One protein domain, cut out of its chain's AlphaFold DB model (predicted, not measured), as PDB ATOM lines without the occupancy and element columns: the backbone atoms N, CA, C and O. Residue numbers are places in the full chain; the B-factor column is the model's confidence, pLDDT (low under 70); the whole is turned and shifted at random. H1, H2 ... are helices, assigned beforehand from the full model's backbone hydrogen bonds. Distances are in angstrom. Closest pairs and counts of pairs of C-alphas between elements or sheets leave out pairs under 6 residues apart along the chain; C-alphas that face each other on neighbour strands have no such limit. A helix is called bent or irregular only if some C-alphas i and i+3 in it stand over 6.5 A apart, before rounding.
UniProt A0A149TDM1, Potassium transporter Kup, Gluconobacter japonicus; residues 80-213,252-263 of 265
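What this domain is: This is residues 80 to 213 and 252 to 263 of the 265 residues of the protein "Potassium transporter Kup" of Gluconobacter japonicus (UniProt A0A149TDM1). Picture an open, loose zigzag of helices: the long H4 runs along most of the length, H3 lies beside its beginning, and H5 folds back from its far end as a V. H2 is a separate arm, apart from H4, with H1 folded back on its first part and H6 crossing that same part. The printed part has 146 residues with six named helices, H1 to H6 in chain order, and no named strand; the class is all helix. It is loose, with a radius of gyration of the C-alphas of 21.1 A, and only just flat, spanning 62 by 48 by 26 A.

Where its parts are: Find C-alpha 80 at (116.654, 110.703, 198.942); here H1 begins and runs to residue 88. H2 follows, residues 97 to 123, 36.2 A long. H3 takes residues 134 to 144. Look next for C-alpha 148 at (104.567, 149.481, 191.142), where H4 begins; it runs 50.6 A to residue 182, with a kink of 26 degrees near residue 172. H5, residues 189 to 210, is 32.1 A long, has a kink of 48 degrees near residue 196, and is irregular, with C-alphas 190 and 193 7.6 A apart. H6, residues 252 to 261, ends with C-alpha 261 at (100.147, 105.445, 208.238).

How they stand to each other: Start at H1, which forms a helical hairpin with H2, touching its residues 99 to 107 alone; their closest C-alphas, Leu 81 and Leu 103, are 7.2 A apart. The tilt is shallow, 34 degrees, only just short of steep. H6 touches H2 at residues 99 to 109 alone, with C-alphas 106 and 255 closest at 4.5 A, at a steep tilt of 63 degrees. H2 and H3 are apart. H3 and H4 form the other hairpin, at a shallow tilt of 11 degrees; C-alphas 142 and 151 are closest, 4.9 A apart. H4 touches H5 with residues 173 to 182 alone, at a steep tilt of 56 degrees, and C-alphas 178 and 199 are closest at 5.6 A. H1 and H4 are close but not clearly touching, with C-alphas 82 and 179 closest at 7.7 A. The packing is part aligned, part crossed. In H1, H3 and H6 every O i to N i+4 pair is within hydrogen-bond range; in H2 it is 21 of 23, in H4 29 of 31 and in H5 14 of 18.

The domain as a whole: The C-alphas farthest apart, Lys 146 and Ser 190, are 63.0 A apart. Residues 116 to 122 of H2, residues 166 to 172 of H4, and residues 208 to 213, of which 208 to 210 belong to H5, stand free. Residues 214 to 251 are not printed, and C-alphas 213 and 252 are 44.0 A apart across the cut. Of the links printed whole, H3 to H4 is tight and the others are short. The mean pLDDT of the printed part is 81.1; look for values under 70 at residues 89 to 95, 125 to 133, 135 and 263.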
ATOM      1  N   ALA A  80     117.882 110.457 198.192       87.25
ATOM      2  CA  ALA A  80     116.654 110.703 198.942       87.25
ATOM      3  C   ALA A  80     116.051 109.390 199.457       87.25
ATOM      4  O   ALA A  80     115.715 109.286 200.634       87.25
ATOM      5  N   LEU A  81     115.988 108.366 198.600       85.94
ATOM      6  CA  LEU A  81     115.526 107.034 198.977       85.94
ATOM      7  C   LEU A  81     116.447 106.392 200.021       85.94
ATOM      8  O   LEU A  81     115.948 105.848 201.002       85.94
ATOM      9  N   GLN A  82     117.770 106.495 199.862       82.19
ATOM     10  CA  GLN A  82     118.738 106.004 200.850       82.19
ATOM     11  C   GLN A  82     118.538 106.674 202.219       82.19
ATOM     12  O   GLN A  82     118.422 105.983 203.231       82.19
ATOM     13  N   SER A  83     118.429 108.004 202.263       83.00
ATOM     14  CA  SER A  83     118.184 108.752 203.497       83.00
ATOM     15  C   SER A  83     116.838 108.393 204.128       83.00
ATOM     16  O   SER A  83     116.772 108.189 205.337       83.00
ATOM     17  N   SER A  84     115.768 108.258 203.337       83.62
ATOM     18  CA  SER A  84     114.455 107.849 203.852       83.62
ATOM     19  C   SER A  84     114.477 106.437 204.435       83.62
ATOM     20  O   SER A  84     113.925 106.220 205.511       83.62
ATOM     21  N   VAL A  85     115.151 105.488 203.780       81.62
ATOM     22  CA  VAL A  85     115.304 104.119 204.298       81.62
ATOM     23  C   VAL A  85     116.109 104.106 205.596       81.62
ATOM     24  O   VAL A  85     115.739 103.372 206.504       81.62
ATOM     25  N   ASN A  86     117.144 104.936 205.734       77.00
ATOM     26  CA  ASN A  86     117.920 105.039 206.976       77.00
ATOM     27  C   ASN A  86     117.112 105.626 208.147       77.00
ATOM     28  O   ASN A  86     117.375 105.303 209.302       77.00
ATOM     29  N   ILE A  87     116.139 106.496 207.868       78.00
ATOM     30  CA  ILE A  87     115.272 107.088 208.897       78.00
ATOM     31  C   ILE A  87     114.181 106.097 209.317       78.00
ATOM     32  O   ILE A  87     113.920 105.927 210.508       78.00
ATOM     33  N   VAL A  88     113.551 105.441 208.340       75.69
ATOM     34  CA  VAL A  88     112.449 104.494 208.563       75.69
ATOM     35  C   VAL A  88     112.969 103.165 209.127       75.69
ATOM     36  O   VAL A  88     112.424 102.631 210.091       75.69
ATOM     37  N   GLY A  89     114.075 102.658 208.587       66.25
ATOM     38  CA  GLY A  89     114.795 101.497 209.096       66.25
ATOM     39  C   GLY A  89     115.715 101.884 210.250       66.25
ATOM     40  O   GLY A  89     116.869 102.240 210.044       66.25
ATOM     41  N   SER A  90     115.227 101.784 211.484       57.72
ATOM     42  CA  SER A  90     116.043 102.015 212.681       57.72
ATOM     43  C   SER A  90     116.729 100.729 213.155       57.72
ATOM     44  O   SER A  90     116.200  99.635 212.974       57.72
ATOM     45  N   ALA A  91     117.842 100.838 213.893       53.66
ATOM     46  CA  ALA A  91     118.589  99.705 214.476       53.66
ATOM     47  C   ALA A  91     117.755  98.732 215.355       53.66
ATOM     48  O   ALA A  91     118.256  97.688 215.768       53.66
ATOM     49  N   LYS A  92     116.493  99.066 215.657       51.47
ATOM     50  CA  LYS A  92     115.536  98.242 216.415       51.47
ATOM     51  C   LYS A  92     114.406  97.627 215.571       51.47
ATOM     52  O   LYS A  92     113.780  96.691 216.051       51.47
ATOM     53  N   HIS A  93     114.158  98.105 214.347       60.41
ATOM     54  CA  HIS A  93     113.132  97.575 213.441       60.41
ATOM     55  C   HIS A  93     113.663  97.593 211.999       60.41
ATOM     56  O   HIS A  93     113.761  98.673 211.412       60.41
ATOM     57  N   PRO A  94     114.036  96.436 211.417       65.19
ATOM     58  CA  PRO A  94     114.388  96.386 210.004       65.19
ATOM     59  C   PRO A  94     113.184  96.845 209.175       65.19
ATOM     60  O   PRO A  94     112.063  96.415 209.452       65.19
ATOM     61  N   ALA A  95     113.431  97.717 208.191       67.00
ATOM     62  CA  ALA A  95     112.391  98.306 207.351       67.00
ATOM     63  C   ALA A  95     111.452  97.215 206.826       67.00
ATOM     64  O   ALA A  95     111.880  96.255 206.172       67.00
ATOM     65  N   ALA A  96     110.172  97.330 207.160       77.38
ATOM     66  CA  ALA A  96     109.199  96.323 206.791       77.38
ATOM     67  C   ALA A  96     108.902  96.409 205.285       77.38
ATOM     68  O   ALA A  96     108.978  97.471 204.668       77.38
ATOM     69  N   ALA A  97     108.529  95.282 204.673       78.81
ATOM     70  CA  ALA A  97     108.312  95.208 203.224       78.81
ATOM     71  C   ALA A  97     107.279  96.231 202.703       78.81
ATOM     72  O   ALA A  97     107.399  96.712 201.577       78.81
ATOM     73  N   TRP A  98     106.288  96.585 203.528       80.94
ATOM     74  CA  TRP A  98     105.277  97.589 203.193       80.94
ATOM     75  C   TRP A  98     105.841  99.020 203.179       80.94
ATOM     76  O   TRP A  98     105.440  99.817 202.337       80.94
ATOM     77  N   GLU A  99     106.818  99.330 204.036       83.56
ATOM     78  CA  GLU A  99     107.479 100.641 204.086       83.56
ATOM     79  C   GLU A  99     108.355 100.854 202.855       83.56
ATOM     80  O   GLU A  99     108.330 101.918 202.243       83.56
ATOM     81  N   ILE A 100     109.077  99.809 202.439       86.38
ATOM     82  CA  ILE A 100     109.889  99.830 201.218       86.38
ATOM     83  C   ILE A 100     108.991 100.021 199.988       86.38
ATOM     84  O   ILE A 100     109.316 100.816 199.107       86.38
ATOM     85  N   MET A 101     107.846  99.331 199.935       87.69
ATOM     86  CA  MET A 101     106.863  99.484 198.856       87.69
ATOM     87  C   MET A 101     106.267 100.901 198.824       87.69
ATOM     88  O   MET A 101     106.138 101.496 197.753       87.69
ATOM     89  N   GLY A 102     105.950 101.454 199.997       87.50
ATOM     90  CA  GLY A 102     105.453 102.816 200.173       87.50
ATOM     91  C   GLY A 102     106.454 103.878 199.724       87.50
ATOM     92  O   GLY A 102     106.115 104.727 198.902       87.50
ATOM     93  N   LEU A 103     107.707 103.784 200.182       89.00
ATOM     94  CA  LEU A 103     108.802 104.669 199.776       89.00
ATOM     95  C   LEU A 103     109.070 104.585 198.271       89.00
ATOM     96  O   LEU A 103     109.151 105.618 197.610       89.00
ATOM     97  N   ALA A 104     109.140 103.377 197.702       89.62
ATOM     98  CA  ALA A 104     109.335 103.190 196.265       89.62
ATOM     99  C   ALA A 104     108.200 103.834 195.449       89.62
ATOM    100  O   ALA A 104     108.460 104.548 194.479       89.62
ATOM    101  N   SER A 105     106.947 103.636 195.874       92.00
ATOM    102  CA  SER A 105     105.778 104.261 195.253       92.00
ATOM    103  C   SER A 105     105.811 105.779 195.373       92.00
ATOM    104  O   SER A 105     105.473 106.473 194.413       92.00
ATOM    105  N   LEU A 106     106.195 106.302 196.538       90.50
ATOM    106  CA  LEU A 106     106.249 107.731 196.805       90.50
ATOM    107  C   LEU A 106     107.314 108.400 195.939       90.50
ATOM    108  O   LEU A 106     107.017 109.388 195.275       90.50
ATOM    109  N   THR A 107     108.522 107.835 195.878       90.62
ATOM    110  CA  THR A 107     109.601 108.335 195.019       90.62
ATOM    111  C   THR A 107     109.203 108.284 193.547       90.62
ATOM    112  O   THR A 107     109.383 109.272 192.836       90.62
ATOM    113  N   PHE A 108     108.606 107.179 193.082       91.44
ATOM    114  CA  PHE A 108     108.150 107.054 191.696       91.44
ATOM    115  C   PHE A 108     107.122 108.133 191.334       91.44
ATOM    116  O   PHE A 108     107.310 108.870 190.365       91.44
ATOM    117  N   TRP A 109     106.056 108.274 192.126       92.38
ATOM    118  CA  TRP A 109     105.001 109.250 191.849       92.38
ATOM    119  C   TRP A 109     105.455 110.692 192.058       92.38
ATOM    120  O   TRP A 109     105.070 111.556 191.272       92.38
ATOM    121  N   ALA A 110     106.314 110.962 193.042       90.12
ATOM    122  CA  ALA A 110     106.917 112.277 193.223       90.12
ATOM    123  C   ALA A 110     107.717 112.681 191.979       90.12
ATOM    124  O   ALA A 110     107.501 113.769 191.453       90.12
ATOM    125  N   LEU A 111     108.569 111.798 191.444       89.25
ATOM    126  CA  LEU A 111     109.317 112.086 190.219       89.25
ATOM    127  C   LEU A 111     108.406 112.248 189.011       89.25
ATOM    128  O   LEU A 111     108.556 113.214 188.265       89.25
ATOM    129  N   MET A 112     107.439 111.348 188.837       88.75
ATOM    130  CA  MET A 112     106.498 111.419 187.722       88.75
ATOM    131  C   MET A 112     105.709 112.731 187.735       88.75
ATOM    132  O   MET A 112     105.623 113.394 186.700       88.75
ATOM    133  N   LEU A 113     105.180 113.146 188.889       88.88
ATOM    134  CA  LEU A 113     104.420 114.388 189.026       88.88
ATOM    135  C   LEU A 113     105.313 115.624 188.906       88.88
ATOM    136  O   LEU A 113     104.965 116.563 188.192       88.88
ATOM    137  N   ILE A 114     106.473 115.643 189.559       87.12
ATOM    138  CA  ILE A 114     107.381 116.788 189.497       87.12
ATOM    139  C   ILE A 114     107.881 116.963 188.058       87.12
ATOM    140  O   ILE A 114     107.674 118.017 187.462       87.12
ATOM    141  N   VAL A 115     108.478 115.938 187.454       85.25
ATOM    142  CA  VAL A 115     109.081 116.049 186.118       85.25
ATOM    143  C   VAL A 115     108.011 116.258 185.042       85.25
ATOM    144  O   VAL A 115     108.125 117.178 184.236       85.25
ATOM    145  N   THR A 116     106.936 115.469 185.037       84.81
ATOM    146  CA  THR A 116     105.930 115.551 183.965       84.81
ATOM    147  C   THR A 116     104.981 116.726 184.173       84.81
ATOM    148  O   THR A 116     104.815 117.566 183.292       84.81
ATOM    149  N   PHE A 117     104.341 116.820 185.337       82.94
ATOM    150  CA  PHE A 117     103.296 117.818 185.544       82.94
ATOM    151  C   PHE A 117     103.881 119.203 185.830       82.94
ATOM    152  O   PHE A 117     103.539 120.170 185.152       82.94
ATOM    153  N   LYS A 118     104.805 119.328 186.789       80.62
ATOM    154  CA  LYS A 118     105.386 120.638 187.124       80.62
ATOM    155  C   LYS A 118     106.343 121.131 186.031       80.62
ATOM    156  O   LYS A 118     106.192 122.264 185.579       80.62
ATOM    157  N   TYR A 119     107.310 120.327 185.590       80.69
ATOM    158  CA  TYR A 119     108.315 120.805 184.628       80.69
ATOM    159  C   TYR A 119     107.824 120.798 183.176       80.69
ATOM    160  O   TYR A 119     107.870 121.840 182.521       80.69
ATOM    161  N   VAL A 120     107.306 119.679 182.666       79.62
ATOM    162  CA  VAL A 120     106.894 119.608 181.252       79.62
ATOM    163  C   VAL A 120     105.594 120.373 180.980       79.62
ATOM    164  O   VAL A 120     105.519 121.087 179.985       79.62
ATOM    165  N   LEU A 121     104.565 120.271 181.829       77.00
ATOM    166  CA  LEU A 121     103.274 120.911 181.527       77.00
ATOM    167  C   LEU A 121     103.184 122.381 181.946       77.00
ATOM    168  O   LEU A 121     102.546 123.156 181.232       77.00
ATOM    169  N   LEU A 122     103.771 122.774 183.082       72.81
ATOM    170  CA  LEU A 122     103.696 124.162 183.555       72.81
ATOM    171  C   LEU A 122     104.890 124.989 183.086       72.81
ATOM    172  O   LEU A 122     104.699 126.030 182.464       72.81
ATOM    173  N   ILE A 123     106.113 124.535 183.366       73.06
ATOM    174  CA  ILE A 123     107.317 125.354 183.163       73.06
ATOM    175  C   ILE A 123     107.650 125.502 181.677       73.06
ATOM    176  O   ILE A 123     107.820 126.627 181.224       73.06
ATOM    177  N   MET A 124     107.640 124.418 180.893       70.81
ATOM    178  CA  MET A 124     107.867 124.508 179.438       70.81
ATOM    179  C   MET A 124     106.724 125.212 178.686       70.81
ATOM    180  O   MET A 124     106.903 125.638 177.551       70.81
ATOM    181  N   ARG A 125     105.537 125.338 179.295       67.12
ATOM    182  CA  ARG A 125     104.404 126.078 178.714       67.12
ATOM    183  C   ARG A 125     104.416 127.563 179.077       67.12
ATOM    184  O   ARG A 125     103.831 128.364 178.356       67.12
ATOM    185  N   ALA A 126     105.056 127.921 180.186       62.66
ATOM    186  CA  ALA A 126     105.245 129.297 180.631       62.66
ATOM    187  C   ALA A 126     106.509 129.941 180.027       62.66
ATOM    188  O   ALA A 126     107.047 130.888 180.599       62.66
ATOM    189  N   ASP A 127     106.985 129.418 178.896       59.56
ATOM    190  CA  ASP A 127     108.139 129.948 178.181       59.56
ATOM    191  C   ASP A 127     107.771 131.260 177.465       59.56
ATOM    192  O   ASP A 127     106.706 131.384 176.849       59.56
ATOM    193  N   HIS A 128     108.646 132.255 177.577       54.81
ATOM    194  CA  HIS A 128     108.538 133.537 176.895       54.81
ATOM    195  C   HIS A 128     109.787 133.704 176.038       54.81
ATOM    196  O   HIS A 128     110.882 133.877 176.564       54.81
ATOM    197  N   ASP A 129     109.610 133.604 174.720       54.28
ATOM    198  CA  ASP A 129     110.667 133.787 173.719       54.28
ATOM    199  C   ASP A 129     111.915 132.891 173.898       54.28
ATOM    200  O   ASP A 129     113.011 133.238 173.464       54.28
ATOM    201  N   GLY A 130     111.756 131.698 174.485       57.41
ATOM    202  CA  GLY A 130     112.827 130.703 174.603       57.41
ATOM    203  C   GLY A 130     113.802 130.950 175.757       57.41
ATOM    204  O   GLY A 130     114.789 130.220 175.889       57.41
ATOM    205  N   GLU A 131     113.540 131.944 176.610       61.03
ATOM    206  CA  GLU A 131     114.225 132.117 177.888       61.03
ATOM    207  C   GLU A 131     113.465 131.341 178.978       61.03
ATOM    208  O   GLU A 131     112.597 131.855 179.680       61.03
ATOM    209  N   GLY A 132     113.793 130.060 179.139       59.38
ATOM    210  CA  GLY A 132     113.281 129.242 180.239       59.38
ATOM    211  C   GLY A 132     114.032 129.530 181.542       59.38
ATOM    212  O   GLY A 132     115.249 129.361 181.614       59.38
ATOM    213  N   GLY A 133     113.332 129.932 182.607       67.81
ATOM    214  CA  GLY A 133     113.948 130.030 183.935       67.81
ATOM    215  C   GLY A 133     113.233 130.943 184.924       67.81
ATOM    216  O   GLY A 133     112.362 131.735 184.572       67.81
ATOM    217  N   ILE A 134     113.637 130.860 186.195       71.00
ATOM    218  CA  ILE A 134     113.059 131.666 187.283       71.00
ATOM    219  C   ILE A 134     113.230 133.179 187.048       71.00
ATOM    220  O   ILE A 134     112.348 133.962 187.393       71.00
ATOM    221  N   ILE A 135     114.326 133.575 186.389       69.00
ATOM    222  CA  ILE A 135     114.648 134.967 186.043       69.00
ATOM    223  C   ILE A 135     113.777 135.457 184.877       69.00
ATOM    224  O   ILE A 135     113.261 136.574 184.918       69.00
ATOM    225  N   ALA A 136     113.534 134.607 183.878       70.56
ATOM    226  CA  ALA A 136     112.667 134.940 182.756       70.56
ATOM    227  C   ALA A 136     111.202 135.076 183.197       70.56
ATOM    228  O   ALA A 136     110.556 136.078 182.890       70.56
ATOM    229  N   LEU A 137     110.715 134.151 184.033       72.31
ATOM    230  CA  LEU A 137     109.375 134.210 184.630       72.31
ATOM    231  C   LEU A 137     109.196 135.433 185.539       72.31
ATOM    232  O   LEU A 137     108.150 136.082 185.505       72.31
ATOM    233  N   MET A 138     110.221 135.788 186.318       74.38
ATOM    234  CA  MET A 138     110.246 137.023 187.103       74.38
ATOM    235  C   MET A 138     110.144 138.257 186.196       74.38
ATOM    236  O   MET A 138     109.338 139.150 186.465       74.38
ATOM    237  N   SER A 139     110.915 138.295 185.105       70.50
ATOM    238  CA  SER A 139     110.899 139.409 184.154       70.50
ATOM    239  C   SER A 139     109.537 139.551 183.460       70.50
ATOM    240  O   SER A 139     109.018 140.663 183.337       70.50
ATOM    241  N   LEU A 140     108.896 138.432 183.107       72.25
ATOM    242  CA  LEU A 140     107.559 138.400 182.523       72.25
ATOM    243  C   LEU A 140     106.501 138.872 183.530       72.25
ATOM    244  O   LEU A 140     105.698 139.754 183.219       72.25
ATOM    245  N   ALA A 141     106.533 138.365 184.766       74.44
ATOM    246  CA  ALA A 141     105.610 138.763 185.829       74.44
ATOM    247  C   ALA A 141     105.694 140.270 186.134       74.44
ATOM    248  O   ALA A 141     104.672 140.938 186.328       74.44
ATOM    249  N   GLN A 142     106.903 140.835 186.115       74.00
ATOM    250  CA  GLN A 142     107.128 142.267 186.307       74.00
ATOM    251  C   GLN A 142     106.632 143.130 185.138       74.00
ATOM    252  O   GLN A 142     106.174 144.253 185.380       74.00
ATOM    253  N   ARG A 143     106.691 142.617 183.901       72.75
ATOM    254  CA  ARG A 143     106.201 143.296 182.687       72.75
ATOM    255  C   ARG A 143     104.676 143.318 182.600       72.75
ATOM    256  O   ARG A 143     104.104 144.337 182.224       72.75
ATOM    257  N   VAL A 144     104.006 142.232 182.990       78.75
ATOM    258  CA  VAL A 144     102.532 142.135 182.968       78.75
ATOM    259  C   VAL A 144     101.891 142.975 184.090       78.75
ATOM    260  O   VAL A 144     100.762 143.455 183.960       78.75
ATOM    261  N   CYS A 145     102.617 143.234 185.182       76.06
ATOM    262  CA  CYS A 145     102.123 144.034 186.301       76.06
ATOM    263  C   CYS A 145     102.214 145.551 186.060       76.06
ATOM    264  O   CYS A 145     103.286 146.165 186.083       76.06
ATOM    265  N   LYS A 146     101.046 146.197 185.953       71.50
ATOM    266  CA  LYS A 146     100.925 147.664 185.834       71.50
ATOM    267  C   LYS A 146     101.175 148.420 187.150       71.50
ATOM    268  O   LYS A 146     101.536 149.590 187.114       71.50
ATOM    269  N   SER A 147     101.019 147.768 188.307       84.12
ATOM    270  CA  SER A 147     101.190 148.395 189.629       84.12
ATOM    271  C   SER A 147     102.623 148.271 190.162       84.12
ATOM    272  O   SER A 147     103.174 147.171 190.239       84.12
ATOM    273  N   GLN A 148     103.201 149.395 190.601       80.19
ATOM    274  CA  GLN A 148     104.567 149.481 191.142       80.19
ATOM    275  C   GLN A 148     104.785 148.573 192.365       80.19
ATOM    276  O   GLN A 148     105.845 147.965 192.499       80.19
ATOM    277  N   LYS A 149     103.771 148.425 193.232       83.00
ATOM    278  CA  LYS A 149     103.844 147.558 194.423       83.00
ATOM    279  C   LYS A 149     103.968 146.080 194.048       83.00
ATOM    280  O   LYS A 149     104.788 145.369 194.618       83.00
ATOM    281  N   PHE A 150     103.194 145.632 193.057       81.44
ATOM    282  CA  PHE A 150     103.256 144.253 192.570       81.44
ATOM    283  C   PHE A 150     104.580 143.962 191.866       81.44
ATOM    284  O   PHE A 150     105.162 142.906 192.086       81.44
ATOM    285  N   ARG A 151     105.114 144.916 191.094       79.94
ATOM    286  CA  ARG A 151     106.429 144.765 190.453       79.94
ATOM    287  C   ARG A 151     107.551 144.559 191.472       79.94
ATOM    288  O   ARG A 151     108.405 143.698 191.271       79.94
ATOM    289  N   TRP A 152     107.518 145.303 192.580       83.62
ATOM    290  CA  TRP A 152     108.471 145.132 193.679       83.62
ATOM    291  C   TRP A 152     108.281 143.799 194.417       83.62
ATOM    292  O   TRP A 152     109.262 143.116 194.689       83.62
ATOM    293  N   LEU A 153     107.033 143.375 194.655       86.56
ATOM    294  CA  LEU A 153     106.727 142.075 195.263       86.56
ATOM    295  C   LEU A 153     107.250 140.903 194.419       86.56
ATOM    296  O   LEU A 153     107.961 140.049 194.939       86.56
ATOM    297  N   PHE A 154     106.969 140.882 193.113       83.88
ATOM    298  CA  PHE A 154     107.535 139.879 192.199       83.88
ATOM    299  C   PHE A 154     109.064 139.983 192.108       83.88
ATOM    300  O   PHE A 154     109.741 138.969 191.967       83.88
ATOM    301  N   GLY A 155     109.602 141.196 192.269       82.44
ATOM    302  CA  GLY A 155     111.025 141.462 192.472       82.44
ATOM    303  C   GLY A 155     111.621 140.666 193.633       82.44
ATOM    304  O   GLY A 155     112.571 139.905 193.465       82.44
ATOM    305  N   LEU A 156     111.029 140.805 194.815       88.00
ATOM    306  CA  LEU A 156     111.471 140.087 196.006       88.00
ATOM    307  C   LEU A 156     111.310 138.575 195.875       88.00
ATOM    308  O   LEU A 156     112.215 137.842 196.259       88.00
ATOM    309  N   VAL A 157     110.193 138.106 195.315       88.00
ATOM    310  CA  VAL A 157     109.957 136.669 195.107       88.00
ATOM    311  C   VAL A 157     110.999 136.075 194.158       88.00
ATOM    312  O   VAL A 157     111.518 134.996 194.430       88.00
ATOM    313  N   GLY A 158     111.360 136.782 193.084       85.06
ATOM    314  CA  GLY A 158     112.400 136.336 192.156       85.06
ATOM    315  C   GLY A 158     113.795 136.299 192.785       85.06
ATOM    316  O   GLY A 158     114.527 135.326 192.597       85.06
ATOM    317  N   ILE A 159     114.146 137.301 193.599       88.56
ATOM    318  CA  ILE A 159     115.402 137.303 194.369       88.56
ATOM    319  C   ILE A 159     115.413 136.140 195.365       88.56
ATOM    320  O   ILE A 159     116.376 135.378 195.399       88.56
ATOM    321  N   ALA A 160     114.335 135.954 196.128       90.31
ATOM    322  CA  ALA A 160     114.209 134.854 197.081       90.31
ATOM    323  C   ALA A 160     114.334 133.486 196.391       90.31
ATOM    324  O   ALA A 160     115.069 132.621 196.865       90.31
ATOM    325  N   GLY A 161     113.680 133.308 195.240       87.56
ATOM    326  CA  GLY A 161     113.791 132.099 194.429       87.56
ATOM    327  C   GLY A 161     115.208 131.860 193.901       87.56
ATOM    328  O   GLY A 161     115.688 130.731 193.927       87.56
ATOM    329  N   THR A 162     115.906 132.919 193.485       86.31
ATOM    330  CA  THR A 162     117.304 132.836 193.035       86.31
ATOM    331  C   THR A 162     118.227 132.424 194.184       86.31
ATOM    332  O   THR A 162     119.044 131.524 194.012       86.31
ATOM    333  N   CYS A 163     118.063 133.001 195.379       90.31
ATOM    334  CA  CYS A 163     118.815 132.596 196.570       90.31
ATOM    335  C   CYS A 163     118.568 131.128 196.941       90.31
ATOM    336  O   CYS A 163     119.514 130.420 197.278       90.31
ATOM    337  N   LEU A 164     117.319 130.659 196.850       89.88
ATOM    338  CA  LEU A 164     116.977 129.260 197.109       89.88
ATOM    339  C   LEU A 164     117.644 128.321 196.091       89.88
ATOM    340  O   LEU A 164     118.197 127.299 196.482       89.88
ATOM    341  N   PHE A 165     117.653 128.699 194.811       86.25
ATOM    342  CA  PHE A 165     118.333 127.950 193.751       86.25
ATOM    343  C   PHE A 165     119.855 127.882 193.957       86.25
ATOM    344  O   PHE A 165     120.462 126.824 193.788       86.25
ATOM    345  N   PHE A 166     120.480 128.987 194.378       87.81
ATOM    346  CA  PHE A 166     121.896 128.991 194.762       87.81
ATOM    347  C   PHE A 166     122.166 128.097 195.975       87.81
ATOM    348  O   PHE A 166     123.172 127.392 195.993       87.81
ATOM    349  N   GLY A 167     121.275 128.106 196.970       89.31
ATOM    350  CA  GLY A 167     121.367 127.226 198.133       89.31
ATOM    351  C   GLY A 167     121.343 125.750 197.736       89.31
ATOM    352  O   GLY A 167     122.231 124.999 198.128       89.31
ATOM    353  N   ASP A 168     120.387 125.359 196.895       87.38
ATOM    354  CA  ASP A 168     120.261 123.991 196.379       87.38
ATOM    355  C   ASP A 168     121.517 123.557 195.600       87.38
ATOM    356  O   ASP A 168     122.087 122.497 195.856       87.38
ATOM    357  N   SER A 169     122.051 124.452 194.762       84.94
ATOM    358  CA  SER A 169     123.284 124.221 193.990       84.94
ATOM    359  C   SER A 169     124.521 123.954 194.863       84.94
ATOM    360  O   SER A 169     125.470 123.316 194.407       84.94
ATOM    361  N   ILE A 170     124.539 124.443 196.108       89.25
ATOM    362  CA  ILE A 170     125.623 124.205 197.075       89.25
ATOM    363  C   ILE A 170     125.381 122.914 197.871       89.25
ATOM    364  O   ILE A 170     126.334 122.204 198.192       89.25
ATOM    365  N   ILE A 171     124.122 122.598 198.187       89.00
ATOM    366  CA  ILE A 171     123.749 121.440 199.010       89.00
ATOM    367  C   ILE A 171     123.913 120.129 198.231       89.00
ATOM    368  O   ILE A 171     124.476 119.173 198.767       89.00
ATOM    369  N   THR A 172     123.479 120.080 196.972       88.81
ATOM    370  CA  THR A 172     123.435 118.838 196.182       88.81
ATOM    371  C   THR A 172     124.795 118.141 196.045       88.81
ATOM    372  O   THR A 172     124.863 116.942 196.331       88.81
ATOM    373  N   PRO A 173     125.911 118.825 195.707       88.38
ATOM    374  CA  PRO A 173     127.223 118.178 195.660       88.38
ATOM    375  C   PRO A 173     127.654 117.599 197.013       88.38
ATOM    376  O   PRO A 173     128.246 116.523 197.059       88.38
ATOM    377  N   ALA A 174     127.342 118.290 198.114       89.94
ATOM    378  CA  ALA A 174     127.708 117.847 199.454       89.94
ATOM    379  C   ALA A 174     126.925 116.593 199.866       89.94
ATOM    380  O   ALA A 174     127.533 115.609 200.287       89.94
ATOM    381  N   VAL A 175     125.599 116.606 199.694       88.94
ATOM    382  CA  VAL A 175     124.732 115.468 200.037       88.94
ATOM    383  C   VAL A 175     125.040 114.271 199.144       88.94
ATOM    384  O   VAL A 175     125.237 113.173 199.651       88.94
ATOM    385  N   SER A 176     125.177 114.472 197.832       88.94
ATOM    386  CA  SER A 176     125.461 113.374 196.905       88.94
ATOM    387  C   SER A 176     126.798 112.683 197.202       88.94
ATOM    388  O   SER A 176     126.854 111.452 197.197       88.94
ATOM    389  N   VAL A 177     127.862 113.439 197.504       90.50
ATOM    390  CA  VAL A 177     129.163 112.854 197.877       90.50
ATOM    391  C   VAL A 177     129.082 112.158 199.232       90.50
ATOM    392  O   VAL A 177     129.605 111.054 199.369       90.50
ATOM    393  N   LEU A 178     128.416 112.762 200.219       89.94
ATOM    394  CA  LEU A 178     128.258 112.154 201.537       89.94
ATOM    395  C   LEU A 178     127.519 110.813 201.440       89.94
ATOM    396  O   LEU A 178     128.055 109.802 201.882       89.94
ATOM    397  N   SER A 179     126.373 110.773 200.761       86.88
ATOM    398  CA  SER A 179     125.583 109.555 200.545       86.88
ATOM    399  C   SER A 179     126.348 108.468 199.778       86.88
ATOM    400  O   SER A 179     126.215 107.277 200.074       86.88
ATOM    401  N   ALA A 180     127.211 108.857 198.830       86.56
ATOM    402  CA  ALA A 180     128.087 107.923 198.126       86.56
ATOM    403  C   ALA A 180     129.142 107.291 199.054       86.56
ATOM    404  O   ALA A 180     129.408 106.093 198.953       86.56
ATOM    405  N   VAL A 181     129.731 108.075 199.963       88.38
ATOM    406  CA  VAL A 181     130.730 107.590 200.932       88.38
ATOM    407  C   VAL A 181     130.067 106.786 202.055       88.38
ATOM    408  O   VAL A 181     130.607 105.757 202.452       88.38
ATOM    409  N   GLU A 182     128.881 107.179 202.520       84.44
ATOM    410  CA  GLU A 182     128.071 106.418 203.487       84.44
ATOM    411  C   GLU A 182     127.703 105.022 202.966       84.44
ATOM    412  O   GLU A 182     127.584 104.076 203.742       84.44
ATOM    413  N   GLY A 183     127.623 104.833 201.643       78.25
ATOM    414  CA  GLY A 183     127.476 103.506 201.040       78.25
ATOM    415  C   GLY A 183     128.584 102.514 201.434       78.25
ATOM    416  O   GLY A 183     128.350 101.305 201.432       78.25
ATOM    417  N   ILE A 184     129.772 102.996 201.822       79.75
ATOM    418  CA  ILE A 184     130.885 102.162 202.308       79.75
ATOM    419  C   ILE A 184     130.570 101.565 203.687       79.75
ATOM    420  O   ILE A 184     130.996 100.443 203.972       79.75
ATOM    421  N   GLU A 185     129.793 102.255 204.527       76.50
ATOM    422  CA  GLU A 185     129.427 101.792 205.875       76.50
ATOM    423  C   GLU A 185     128.608 100.495 205.837       76.50
ATOM    424  O   GLU A 185     128.742  99.648 206.719       76.50
ATOM    425  N   ILE A 186     127.847 100.278 204.756       73.12
ATOM    426  CA  ILE A 186     127.099  99.036 204.515       73.12
ATOM    427  C   ILE A 186     128.049  97.828 204.437       73.12
ATOM    428  O   ILE A 186     127.701  96.732 204.874       73.12
ATOM    429  N   ALA A 187     129.256  98.016 203.892       72.19
ATOM    430  CA  ALA A 187     130.269  96.967 203.779       72.19
ATOM    431  C   ALA A 187     131.224  96.926 204.984       72.19
ATOM    432  O   ALA A 187     131.684  95.846 205.362       72.19
ATOM    433  N   VAL A 188     131.540  98.082 205.582       79.75
ATOM    434  CA  VAL A 188     132.474  98.217 206.711       79.75
ATOM    435  C   VAL A 188     131.894  99.162 207.778       79.75
ATOM    436  O   VAL A 188     132.203 100.356 207.777       79.75
ATOM    437  N   PRO A 189     131.122  98.643 208.754       73.75
ATOM    438  CA  PRO A 189     130.478  99.464 209.791       73.75
ATOM    439  C   PRO A 189     131.454 100.218 210.710       73.75
ATOM    440  O   PRO A 189     131.109 101.223 211.321       73.75
ATOM    441  N   SER A 190     132.708  99.763 210.814       75.62
ATOM    442  CA  SER A 190     133.750 100.431 211.610       75.62
ATOM    443  C   SER A 190     134.311 101.705 210.960       75.62
ATOM    444  O   SER A 190     135.131 102.387 211.572       75.62
ATOM    445  N   ALA A 191     133.908 102.027 209.726       74.00
ATOM    446  CA  ALA A 191     134.416 103.175 208.976       74.00
ATOM    447  C   ALA A 191     133.669 104.494 209.256       74.00
ATOM    448  O   ALA A 191     134.043 105.517 208.684       74.00
ATOM    449  N   SER A 192     132.667 104.509 210.145       77.00
ATOM    450  CA  SER A 192     131.797 105.674 210.402       77.00
ATOM    451  C   SER A 192     132.556 106.964 210.747       77.00
ATOM    452  O   SER A 192     132.231 108.041 210.249       77.00
ATOM    453  N   HIS A 193     133.652 106.870 211.508       84.56
ATOM    454  CA  HIS A 193     134.500 108.020 211.853       84.56
ATOM    455  C   HIS A 193     135.312 108.592 210.676       84.56
ATOM    456  O   HIS A 193     135.836 109.702 210.773       84.56
ATOM    457  N   VAL A 194     135.436 107.852 209.572       86.75
ATOM    458  CA  VAL A 194     136.267 108.210 208.409       86.75
ATOM    459  C   VAL A 194     135.421 108.762 207.249       86.75
ATOM    460  O   VAL A 194     135.968 109.393 206.344       86.75
ATOM    461  N   ILE A 195     134.091 108.619 207.305       87.75
ATOM    462  CA  ILE A 195     133.152 109.069 206.261       87.75
ATOM    463  C   ILE A 195     133.293 110.572 205.993       87.75
ATOM    464  O   ILE A 195     133.557 110.974 204.860       87.75
ATOM    465  N   ILE A 196     133.175 111.405 207.035       90.62
ATOM    466  CA  ILE A 196     133.228 112.869 206.894       90.62
ATOM    467  C   ILE A 196     134.593 113.334 206.343       90.62
ATOM    468  O   ILE A 196     134.602 114.089 205.366       90.62
ATOM    469  N   PRO A 197     135.753 112.886 206.879       92.88
ATOM    470  CA  PRO A 197     137.054 113.215 206.295       92.88
ATOM    471  C   PRO A 197     137.197 112.814 204.821       92.88
ATOM    472  O   PRO A 197     137.707 113.600 204.024       92.88
ATOM    473  N   ILE A 198     136.732 111.619 204.438       92.38
ATOM    474  CA  ILE A 198     136.796 111.157 203.044       92.38
ATOM    475  C   ILE A 198     135.920 112.034 202.151       92.38
ATOM    476  O   ILE A 198     136.395 112.491 201.113       92.38
ATOM    477  N   ALA A 199     134.680 112.322 202.556       92.44
ATOM    478  CA  ALA A 199     133.778 113.187 201.800       92.44
ATOM    479  C   ALA A 199     134.388 114.583 201.579       92.44
ATOM    480  O   ALA A 199     134.361 115.096 200.462       92.44
ATOM    481  N   MET A 200     135.024 115.160 202.605       93.56
ATOM    482  CA  MET A 200     135.744 116.435 202.498       93.56
ATOM    483  C   MET A 200     136.902 116.372 201.496       93.56
ATOM    484  O   MET A 200     137.034 117.264 200.659       93.56
ATOM    485  N   ILE A 201     137.725 115.319 201.543       95.19
ATOM    486  CA  ILE A 201     138.836 115.126 200.598       95.19
ATOM    487  C   ILE A 201     138.308 114.993 199.167       95.19
ATOM    488  O   ILE A 201     138.841 115.628 198.255       95.19
ATOM    489  N   VAL A 202     137.250 114.204 198.968       92.81
ATOM    490  CA  VAL A 202     136.615 114.010 197.660       92.81
ATOM    491  C   VAL A 202     136.053 115.329 197.134       92.81
ATOM    492  O   VAL A 202     136.338 115.681 195.994       92.81
ATOM    493  N   LEU A 203     135.326 116.096 197.952       92.38
ATOM    494  CA  LEU A 203     134.798 117.403 197.557       92.38
ATOM    495  C   LEU A 203     135.924 118.360 197.160       92.38
ATOM    496  O   LEU A 203     135.891 118.911 196.062       92.38
ATOM    497  N   VAL A 204     136.955 118.514 197.994       93.81
ATOM    498  CA  VAL A 204     138.099 119.384 197.676       93.81
ATOM    499  C   VAL A 204     138.772 118.950 196.376       93.81
ATOM    500  O   VAL A 204     139.063 119.798 195.538       93.81
ATOM    501  N   ALA A 205     138.975 117.649 196.161       91.88
ATOM    502  CA  ALA A 205     139.572 117.133 194.932       91.88
ATOM    503  C   ALA A 205     138.693 117.389 193.696       91.88
ATOM    504  O   ALA A 205     139.201 117.832 192.664       91.88
ATOM    505  N   LEU A 206     137.379 117.159 193.793       89.06
ATOM    506  CA  LEU A 206     136.426 117.399 192.707       89.06
ATOM    507  C   LEU A 206     136.349 118.884 192.344       89.06
ATOM    508  O   LEU A 206     136.405 119.223 191.162       89.06
ATOM    509  N   PHE A 207     136.278 119.774 193.336       89.06
ATOM    510  CA  PHE A 207     136.274 121.222 193.112       89.06
ATOM    511  C   PHE A 207     137.633 121.734 192.618       89.06
ATOM    512  O   PHE A 207     137.674 122.578 191.727       89.06
ATOM    513  N   ALA A 208     138.752 121.189 193.101       90.31
ATOM    514  CA  ALA A 208     140.078 121.522 192.579       90.31
ATOM    515  C   ALA A 208     140.222 121.120 191.103       90.31
ATOM    516  O   ALA A 208     140.767 121.880 190.302       90.31
ATOM    517  N   ALA A 209     139.674 119.965 190.712       86.94
ATOM    518  CA  ALA A 209     139.672 119.524 189.322       86.94
ATOM    519  C   ALA A 209     138.907 120.490 188.399       86.94
ATOM    520  O   ALA A 209     139.288 120.629 187.237       86.94
ATOM    521  N   GLN A 210     137.898 121.224 188.899       85.81
ATOM    522  CA  GLN A 210     137.161 122.231 188.114       85.81
ATOM    523  C   GLN A 210     138.062 123.353 187.575       85.81
ATOM    524  O   GLN A 210     137.781 123.886 186.498       85.81
ATOM    525  N   ALA A 211     139.190 123.645 188.236       83.75
ATOM    526  CA  ALA A 211     140.178 124.617 187.760       83.75
ATOM    527  C   ALA A 211     140.807 124.234 186.403       83.75
ATOM    528  O   ALA A 211     141.318 125.091 185.686       83.75
ATOM    529  N   MET A 212     140.733 122.959 186.002       81.06
ATOM    530  CA  MET A 212     141.236 122.462 184.712       81.06
ATOM    531  C   MET A 212     140.303 122.780 183.524       81.06
ATOM    532  O   MET A 212     140.655 122.506 182.370       81.06
ATOM    533  N   GLY A 213     139.130 123.365 183.794       81.44
ATOM    534  CA  GLY A 213     138.140 123.800 182.814       81.44
ATOM    535  C   GLY A 213     136.955 122.838 182.678       81.44
ATOM    536  O   GLY A 213     137.112 121.653 182.370       81.44
ATOM    537  N   PRO A 252      99.697 104.274 193.046       89.25
ATOM    538  CA  PRO A 252      99.782 105.404 193.978       89.25
ATOM    539  C   PRO A 252      99.156 105.099 195.345       89.25
ATOM    540  O   PRO A 252      99.357 105.847 196.299       89.25
ATOM    541  N   THR A 253      98.400 104.003 195.454       89.12
ATOM    542  CA  THR A 253      97.809 103.539 196.711       89.12
ATOM    543  C   THR A 253      98.865 103.312 197.785       89.12
ATOM    544  O   THR A 253      98.637 103.717 198.916       89.12
ATOM    545  N   PHE A 254     100.031 102.752 197.438       87.69
ATOM    546  CA  PHE A 254     101.101 102.491 198.406       87.69
ATOM    547  C   PHE A 254     101.735 103.783 198.928       87.69
ATOM    548  O   PHE A 254     102.030 103.877 200.114       87.69
ATOM    549  N   ALA A 255     101.897 104.800 198.076       85.94
ATOM    550  CA  ALA A 255     102.360 106.118 198.509       85.94
ATOM    551  C   ALA A 255     101.358 106.793 199.457       85.94
ATOM    552  O   ALA A 255     101.753 107.349 200.480       85.94
ATOM    553  N   LEU A 256     100.062 106.746 199.133       87.00
ATOM    554  CA  LEU A 256      99.016 107.333 199.974       87.00
ATOM    555  C   LEU A 256      98.888 106.603 201.310       87.00
ATOM    556  O   LEU A 256      98.803 107.246 202.350       87.00
ATOM    557  N   GLU A 257      98.910 105.274 201.288       86.00
ATOM    558  CA  GLU A 257      98.882 104.442 202.487       86.00
ATOM    559  C   GLU A 257     100.094 104.726 203.380       86.00
ATOM    560  O   GLU A 257      99.926 104.947 204.576       86.00
ATOM    561  N   PHE A 258     101.289 104.843 202.794       84.44
ATOM    562  CA  PHE A 258     102.500 105.233 203.512       84.44
ATOM    563  C   PHE A 258     102.367 106.616 204.171       84.44
ATOM    564  O   PHE A 258     102.648 106.760 205.356       84.44
ATOM    565  N   ILE A 259     101.864 107.625 203.448       85.25
ATOM    566  CA  ILE A 259     101.640 108.972 204.004       85.25
ATOM    567  C   ILE A 259     100.613 108.950 205.141       85.25
ATOM    568  O   ILE A 259     100.773 109.667 206.121       85.25
ATOM    569  N   VAL A 260      99.541 108.167 205.020       84.19
ATOM    570  CA  VAL A 260      98.472 108.115 206.029       84.19
ATOM    571  C   VAL A 260      98.933 107.375 207.285       84.19
ATOM    572  O   VAL A 260      98.630 107.814 208.393       84.19
ATOM    573  N   LEU A 261      99.674 106.276 207.129       77.19
ATOM    574  CA  LEU A 261     100.147 105.445 208.238       77.19
ATOM    575  C   LEU A 261     101.325 106.076 208.992       77.19
ATOM    576  O   LEU A 261     101.364 105.996 210.218       77.19
ATOM    577  N   HIS A 262     102.244 106.743 208.290       73.94
ATOM    578  CA  HIS A 262     103.380 107.461 208.888       73.94
ATOM    579  C   HIS A 262     103.133 108.967 209.046       73.94
ATOM    580  O   HIS A 262     104.072 109.709 209.317       73.94
ATOM    581  N   GLY A 263     101.887 109.433 208.890       55.09
ATOM    582  CA  GLY A 263     101.488 110.843 208.731       55.09
ATOM    583  C   GLY A 263     101.820 111.833 209.855       55.09
ATOM    584  O   GLY A 263     101.392 112.981 209.780       55.09
TER     585      GLY A 263